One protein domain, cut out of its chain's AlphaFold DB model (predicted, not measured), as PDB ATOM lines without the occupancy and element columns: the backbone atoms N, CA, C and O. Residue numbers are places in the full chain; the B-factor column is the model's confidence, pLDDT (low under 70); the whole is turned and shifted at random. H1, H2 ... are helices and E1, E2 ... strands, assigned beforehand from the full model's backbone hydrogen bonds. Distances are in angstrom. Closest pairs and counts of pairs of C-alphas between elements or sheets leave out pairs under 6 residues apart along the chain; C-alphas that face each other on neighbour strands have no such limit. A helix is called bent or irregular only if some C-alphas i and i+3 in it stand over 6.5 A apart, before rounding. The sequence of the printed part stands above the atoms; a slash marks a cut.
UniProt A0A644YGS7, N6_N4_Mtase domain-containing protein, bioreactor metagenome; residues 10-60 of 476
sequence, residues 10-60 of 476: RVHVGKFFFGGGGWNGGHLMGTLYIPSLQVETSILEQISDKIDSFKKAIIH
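What this domain is: This is residues 10 to 60 of the 476 residues of the protein "N6_N4_Mtase domain-containing protein" of bioreactor metagenome (UniProt A0A644YGS7). A straight helix, H2, sticks out as a free arm from a small, loose body made of the short helix H1, the short strand E1 and a long loop, residues 28 to 42, which leads from E1 into the arm. The arm has no other part packed on it, and no sheet joins named strands. The printed part has 51 residues with two named helices and one named strand, in the order H1, E1, H2, and its class is mostly helix, with helices holding 22 and strands 4 of the 26 residues in named elements. The whole is loose, with a radius of gyration of the C-alphas of 13.7 A, and the C-alphas span 39 by 29 by 19 A.

How they stand to each other: The longest helix is H2, residues 43 to 58, and the stretch from residue 42 to residue 60 stands free, with no C-alpha 8 or more residues away along the chain within 10 A. E1, residues 24 to 27, is apart from H2, with no pair of C-alphas within 8 A. E1 pairs with no named strand. H1, residues 13 to 18, is also apart from H2. H1 and E1 are near each other, with 6 pairs of C-alphas within 10 A, and they only just have no pair within 8 A, the closest being 8.2 A. In H1 and H2 every backbone O i to N i+4 pair is within hydrogen-bond range.

Where its parts are: H2 measures 22.3 A from its first to its last C-alpha, from Ile 43 at (356.721, 407.759, 347.025) to Ile 58 at (348.508, 426.478, 356.055). E1 runs from Asn 24, with its C-alpha at (369.018, 411.480, 350.128), to His 27, over 8.9 A. H1 begins at Val 13, with its C-alpha at (377.631, 409.273, 350.919), and ends at Phe 18, 8.2 A away between C-alphas. Neither helix is bent.

The domain as a whole: The two C-alphas farthest apart are those of Ser 36 and Ile 59, at 40.4 A. Without the stretch that stands free, the body has 32 residues, spans 28 by 15 by 15 A and has a radius of gyration of 10.0 A. The link from H1 to E1, 5 residues, is tight, and the link from E1 to H2, 15 residues, is long. The printed part has no cut. The mean pLDDT of the printed part is 74.6, and 16 residues are under 70: residue 10, residue 16, residues 19 to 30 and residues 37 to 38. The mean pLDDT is 85 for H2, 72 for H1 and 65 for E1.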
ATOM      1  N   ARG A  10     370.431 411.518 344.143       69.19
ATOM      2  CA  ARG A  10     371.796 411.224 344.607       69.19
ATOM      3  C   ARG A  10     371.843 410.777 346.065       69.19
ATOM      4  O   ARG A  10     371.077 411.248 346.900       69.19
ATOM      5  N   VAL A  11     372.831 409.950 346.394       70.00
ATOM      6  CA  VAL A  11     373.142 409.555 347.777       70.00
ATOM      7  C   VAL A  11     374.078 410.574 348.419       70.00
ATOM      8  O   VAL A  11     375.134 410.887 347.866       70.00
ATOM      9  N   HIS A  12     373.748 411.064 349.615       72.62
ATOM     10  CA  HIS A  12     374.717 411.771 350.449       72.62
ATOM     11  C   HIS A  12     375.630 410.754 351.138       72.62
ATOM     12  O   HIS A  12     375.393 410.400 352.287       72.62
ATOM     13  N   VAL A  13     376.683 410.307 350.445       70.06
ATOM     14  CA  VAL A  13     377.631 409.273 350.919       70.06
ATOM     15  C   VAL A  13     378.080 409.517 352.367       70.06
ATOM     16  O   VAL A  13     378.002 408.615 353.193       70.06
ATOM     17  N   GLY A  14     378.450 410.754 352.713       70.69
ATOM     18  CA  GLY A  14     378.851 411.105 354.079       70.69
ATOM     19  C   GLY A  14     377.750 410.888 355.127       70.69
ATOM     20  O   GLY A  14     378.006 410.299 356.168       70.69
ATOM     21  N   LYS A  15     376.505 411.291 354.844       72.19
ATOM     22  CA  LYS A  15     375.375 411.084 355.770       72.19
ATOM     23  C   LYS A  15     374.902 409.633 355.800       72.19
ATOM     24  O   LYS A  15     374.464 409.166 356.843       72.19
ATOM     25  N   PHE A  16     374.997 408.933 354.670       68.31
ATOM     26  CA  PHE A  16     374.620 407.528 354.543       68.31
ATOM     27  C   PHE A  16     375.525 406.624 355.388       68.31
ATOM     28  O   PHE A  16     375.019 405.759 356.092       68.31
ATOM     29  N   PHE A  17     376.843 406.857 355.367       74.06
ATOM     30  CA  PHE A  17     377.800 406.042 356.124       74.06
ATOM     31  C   PHE A  17     378.089 406.553 357.544       74.06
ATOM     32  O   PHE A  17     378.411 405.741 358.406       74.06
ATOM     33  N   PHE A  18     377.976 407.860 357.811       74.88
ATOM     34  CA  PHE A  18     378.436 408.458 359.077       74.88
ATOM     35  C   PHE A  18     377.352 409.217 359.870       74.88
ATOM     36  O   PHE A  18     377.649 409.783 360.919       74.88
ATOM     37  N   GLY A  19     376.092 409.219 359.417       57.69
ATOM     38  CA  GLY A  19     374.980 409.906 360.090       57.69
ATOM     39  C   GLY A  19     375.023 411.442 359.985       57.69
ATOM     40  O   GLY A  19     375.898 412.016 359.341       57.69
ATOM     41  N   GLY A  20     374.039 412.137 360.580       50.47
ATOM     42  CA  GLY A  20     373.983 413.617 360.612       50.47
ATOM     43  C   GLY A  20     372.930 414.291 359.710       50.47
ATOM     44  O   GLY A  20     373.077 415.451 359.326       50.47
ATOM     45  N   GLY A  21     371.864 413.577 359.336       61.88
ATOM     46  CA  GLY A  21     370.727 414.079 358.550       61.88
ATOM     47  C   GLY A  21     370.274 413.070 357.490       61.88
ATOM     48  O   GLY A  21     370.886 412.018 357.353       61.88
ATOM     49  N   GLY A  22     369.220 413.384 356.726       64.00
ATOM     50  CA  GLY A  22     368.680 412.473 355.702       64.00
ATOM     51  C   GLY A  22     369.722 412.005 354.669       64.00
ATOM     52  O   GLY A  22     370.568 412.790 354.236       64.00
ATOM     53  N   TRP A  23     369.645 410.728 354.267       61.50
ATOM     54  CA  TRP A  23     370.591 410.067 353.351       61.50
ATOM     55  C   TRP A  23     370.442 410.458 351.870       61.50
ATOM     56  O   TRP A  23     371.329 410.186 351.058       61.50
ATOM     57  N   ASN A  24     369.324 411.089 351.502       66.88
ATOM     58  CA  ASN A  24     369.018 411.480 350.128       66.88
ATOM     59  C   ASN A  24     369.518 412.909 349.878       66.88
ATOM     60  O   ASN A  24     369.099 413.840 350.565       66.88
ATOM     61  N   GLY A  25     370.403 413.078 348.895       64.81
ATOM     62  CA  GLY A  25     370.921 414.376 348.460       64.81
ATOM     63  C   GLY A  25     370.064 415.116 347.450       64.81
ATOM     64  O   GLY A  25     370.461 416.180 346.980       64.81
ATOM     65  N   GLY A  26     368.880 414.582 347.148       65.69
ATOM     66  CA  GLY A  26     367.955 415.154 346.184       65.69
ATOM     67  C   GLY A  26     368.455 415.029 344.744       65.69
ATOM     68  O   GLY A  26     369.420 414.319 344.445       65.69
ATOM     69  N   HIS A  27     367.766 415.725 343.842       61.69
ATOM     70  CA  HIS A  27     368.131 415.838 342.432       61.69
ATOM     71  C   HIS A  27     369.067 417.032 342.217       61.69
ATOM     72  O   HIS A  27     369.006 418.024 342.948       61.69
ATOM     73  N   LEU A  28     369.924 416.957 341.195       64.00
ATOM     74  CA  LEU A  28     370.706 418.120 340.781       64.00
ATOM     75  C   LEU A  28     369.757 419.147 340.143       64.00
ATOM     76  O   LEU A  28     369.038 418.830 339.198       64.00
ATOM     77  N   MET A  29     369.740 420.372 340.668       66.31
ATOM     78  CA  MET A  29     368.912 421.450 340.121       66.31
ATOM     79  C   MET A  29     369.422 421.855 338.731       66.31
ATOM     80  O   MET A  29     370.631 421.914 338.505       66.31
ATOM     81  N   GLY A  30     368.500 422.156 337.814       68.50
ATOM     82  CA  GLY A  30     368.835 422.700 336.494       68.50
ATOM     83  C   GLY A  30     369.384 421.690 335.479       68.50
ATOM     84  O   GLY A  30     370.019 422.100 334.514       68.50
ATOM     85  N   THR A  31     369.190 420.382 335.678       71.88
ATOM     86  CA  THR A  31     369.602 419.362 334.699       71.88
ATOM     87  C   THR A  31     368.690 418.135 334.722       71.88
ATOM     88  O   THR A  31     368.122 417.788 335.758       71.88
ATOM     89  N   LEU A  32     368.595 417.443 333.586       73.94
ATOM     90  CA  LEU A  32     368.024 416.102 333.473       73.94
ATOM     91  C   LEU A  32     369.171 415.084 333.548       73.94
ATOM     92  O   LEU A  32     369.641 414.577 332.534       73.94
ATOM     93  N   TYR A  33     369.661 414.825 334.761       73.62
ATOM     94  CA  TYR A  33     370.792 413.925 335.006       73.62
ATOM     95  C   TYR A  33     370.361 412.680 335.783       73.62
ATOM     96  O   TYR A  33     369.762 412.791 336.852       73.62
ATOM     97  N   ILE A  34     370.732 411.502 335.278       73.38
ATOM     98  CA  ILE A  34     370.582 410.223 335.980       73.38
ATOM     99  C   ILE A  34     371.915 409.913 336.695       73.38
ATOM    100  O   ILE A  34     372.917 409.674 336.020       73.38
ATOM    101  N   PRO A  35     371.981 409.954 338.040       70.12
ATOM    102  CA  PRO A  35     373.165 409.593 338.800       70.12
ATOM    103  C   PRO A  35     373.539 408.125 338.657       70.12
ATOM    104  O   PRO A  35     372.687 407.247 338.562       70.12
ATOM    105  N   SER A  36     374.848 407.880 338.719       74.56
ATOM    106  CA  SER A  36     375.432 406.538 338.754       74.56
ATOM    107  C   SER A  36     375.085 405.764 340.028       74.56
ATOM    108  O   SER A  36     375.067 404.539 340.010       74.56
ATOM    109  N   LEU A  37     374.801 406.472 341.126       69.69
ATOM    110  CA  LEU A  37     374.334 405.909 342.390       69.69
ATOM    111  C   LEU A  37     372.909 406.386 342.649       69.69
ATOM    112  O   LEU A  37     372.693 407.563 342.950       69.69
ATOM    113  N   GLN A  38     371.961 405.463 342.531       68.88
ATOM    114  CA  GLN A  38     370.543 405.708 342.751       68.88
ATOM    115  C   GLN A  38     370.155 405.230 344.151       68.88
ATOM    116  O   GLN A  38     370.572 404.159 344.586       68.88
ATOM    117  N   VAL A  39     369.346 406.022 344.853       70.06
ATOM    118  CA  VAL A  39     368.639 405.576 346.060       70.06
ATOM    119  C   VAL A  39     367.150 405.668 345.800       70.06
ATOM    120  O   VAL A  39     366.612 406.747 345.526       70.06
ATOM    121  N   GLU A  40     366.491 404.519 345.899       70.00
ATOM    122  CA  GLU A  40     365.040 404.447 345.884       70.00
ATOM    123  C   GLU A  40     364.490 405.102 347.150       70.00
ATOM    124  O   GLU A  40     364.986 404.907 348.259       70.00
ATOM    125  N   THR A  41     363.475 405.938 346.977       71.81
ATOM    126  CA  THR A  41     362.773 406.585 348.087       71.81
ATOM    127  C   THR A  41     361.288 406.334 347.924       71.81
ATOM    128  O   THR A  41     360.742 406.557 346.843       71.81
ATOM    129  N   SER A  42     360.634 405.895 349.001       78.00
ATOM    130  CA  SER A  42     359.203 405.602 348.998       78.00
ATOM    131  C   SER A  42     358.402 406.834 348.572       78.00
ATOM    132  O   SER A  42     358.499 407.905 349.173       78.00
ATOM    133  N   ILE A  43     357.599 406.688 347.516       76.81
ATOM    134  CA  ILE A  43     356.721 407.759 347.025       76.81
ATOM    135  C   ILE A  43     355.684 408.124 348.094       76.81
ATOM    136  O   ILE A  43     355.363 409.298 348.269       76.81
ATOM    137  N   LEU A  44     355.185 407.129 348.833       84.00
ATOM    138  CA  LEU A  44     354.161 407.322 349.859       84.00
ATOM    139  C   LEU A  44     354.689 408.150 351.037       84.00
ATOM    140  O   LEU A  44     354.013 409.081 351.472       84.00
ATOM    141  N   GLU A  45     355.914 407.875 351.492       80.25
ATOM    142  CA  GLU A  45     356.573 408.657 352.548       80.25
ATOM    143  C   GLU A  45     356.776 410.109 352.107       80.25
ATOM    144  O   GLU A  45     356.405 411.035 352.823       80.25
ATOM    145  N   GLN A  46     357.247 410.328 350.874       75.62
ATOM    146  CA  GLN A  46     357.442 411.681 350.341       75.62
ATOM    147  C   GLN A  46     356.134 412.473 350.209       75.62
ATOM    148  O   GLN A  46     356.110 413.683 350.457       75.62
ATOM    149  N   ILE A  47     355.043 411.813 349.801       82.50
ATOM    150  CA  ILE A  47     353.713 412.434 349.762       82.50
ATOM    151  C   ILE A  47     353.277 412.810 351.182       82.50
ATOM    152  O   ILE A  47     352.836 413.943 351.386       82.50
ATOM    153  N   SER A  48     353.442 411.909 352.155       86.50
ATOM    154  CA  SER A  48     353.109 412.161 353.562       86.50
ATOM    155  C   SER A  48     353.886 413.356 354.124       86.50
ATOM    156  O   SER A  48     353.280 414.318 354.597       86.50
ATOM    157  N   ASP A  49     355.212 413.369 353.959       81.56
ATOM    158  CA  ASP A  49     356.088 414.467 354.389       81.56
ATOM    159  C   ASP A  49     355.665 415.810 353.785       81.56
ATOM    160  O   ASP A  49     355.701 416.869 354.433       81.56
ATOM    161  N   LYS A  50     355.252 415.789 352.510       82.69
ATOM    162  CA  LYS A  50     354.827 417.000 351.820       82.69
ATOM    163  C   LYS A  50     353.473 417.494 352.316       82.69
ATOM    164  O   LYS A  50     353.315 418.704 352.496       82.69
ATOM    165  N   ILE A  51     352.528 416.589 352.559       89.56
ATOM    166  CA  ILE A  51     351.235 416.911 353.172       89.56
ATOM    167  C   ILE A  51     351.453 417.536 354.548       89.56
ATOM    168  O   ILE A  51     350.876 418.583 354.836       89.56
ATOM    169  N   ASP A  52     352.325 416.966 355.376       89.25
ATOM    170  CA  ASP A  52     352.598 417.502 356.709       89.25
ATOM    171  C   ASP A  52     353.292 418.865 356.653       89.25
ATOM    172  O   ASP A  52     352.967 419.763 357.433       89.25
ATOM    173  N   SER A  53     354.170 419.081 355.671       86.00
ATOM    174  CA  SER A  53     354.732 420.408 355.390       86.00
ATOM    175  C   SER A  53     353.647 421.421 355.006       86.00
ATOM    176  O   SER A  53     353.674 422.558 355.474       86.00
ATOM    177  N   PHE A  54     352.666 421.028 354.183       88.31
ATOM    178  CA  PHE A  54     351.542 421.896 353.828       88.31
ATOM    179  C   PHE A  54     350.617 422.174 355.015       88.31
ATOM    180  O   PHE A  54     350.234 423.325 355.202       88.31
ATOM    181  N   LYS A  55     350.312 421.178 355.857       91.69
ATOM    182  CA  LYS A  55     349.542 421.373 357.099       91.69
ATOM    183  C   LYS A  55     350.234 422.359 358.043       91.69
ATOM    184  O   LYS A  55     349.575 423.213 358.624       91.69
ATOM    185  N   LYS A  56     351.563 422.280 358.162       90.44
ATOM    186  CA  LYS A  56     352.359 423.245 358.936       90.44
ATOM    187  C   LYS A  56     352.353 424.638 358.308       90.44
ATOM    188  O   LYS A  56     352.316 425.621 359.029       90.44
ATOM    189  N   ALA A  57     352.371 424.748 356.981       88.56
ATOM    190  CA  ALA A  57     352.340 426.046 356.310       88.56
ATOM    191  C   ALA A  57     350.953 426.710 356.368       88.56
ATOM    192  O   ALA A  57     350.865 427.920 356.555       88.56
ATOM    193  N   ILE A  58     349.867 425.938 356.232       89.38
ATOM    194  CA  ILE A  58     348.508 426.478 356.055       89.38
ATOM    195  C   ILE A  58     348.027 427.297 357.255       89.38
ATOM    196  O   ILE A  58     347.277 428.250 357.071       89.38
ATOM    197  N   ILE A  59     348.500 426.980 358.466       90.44
ATOM    198  CA  ILE A  59     348.190 427.744 359.684       90.44
ATOM    199  C   ILE A  59     348.812 429.149 359.678       90.44
ATOM    200  O   ILE A  59     348.321 430.035 360.371       90.44
ATOM    201  N   HIS A  60     349.869 429.359 358.887       87.69
ATOM    202  CA  HIS A  60     350.561 430.639 358.740       87.69
ATOM    203  C   HIS A  60     350.118 431.416 357.495       87.69
ATOM    204  O   HIS A  60     350.426 432.601 357.369       87.69
TER     205      HIS A  60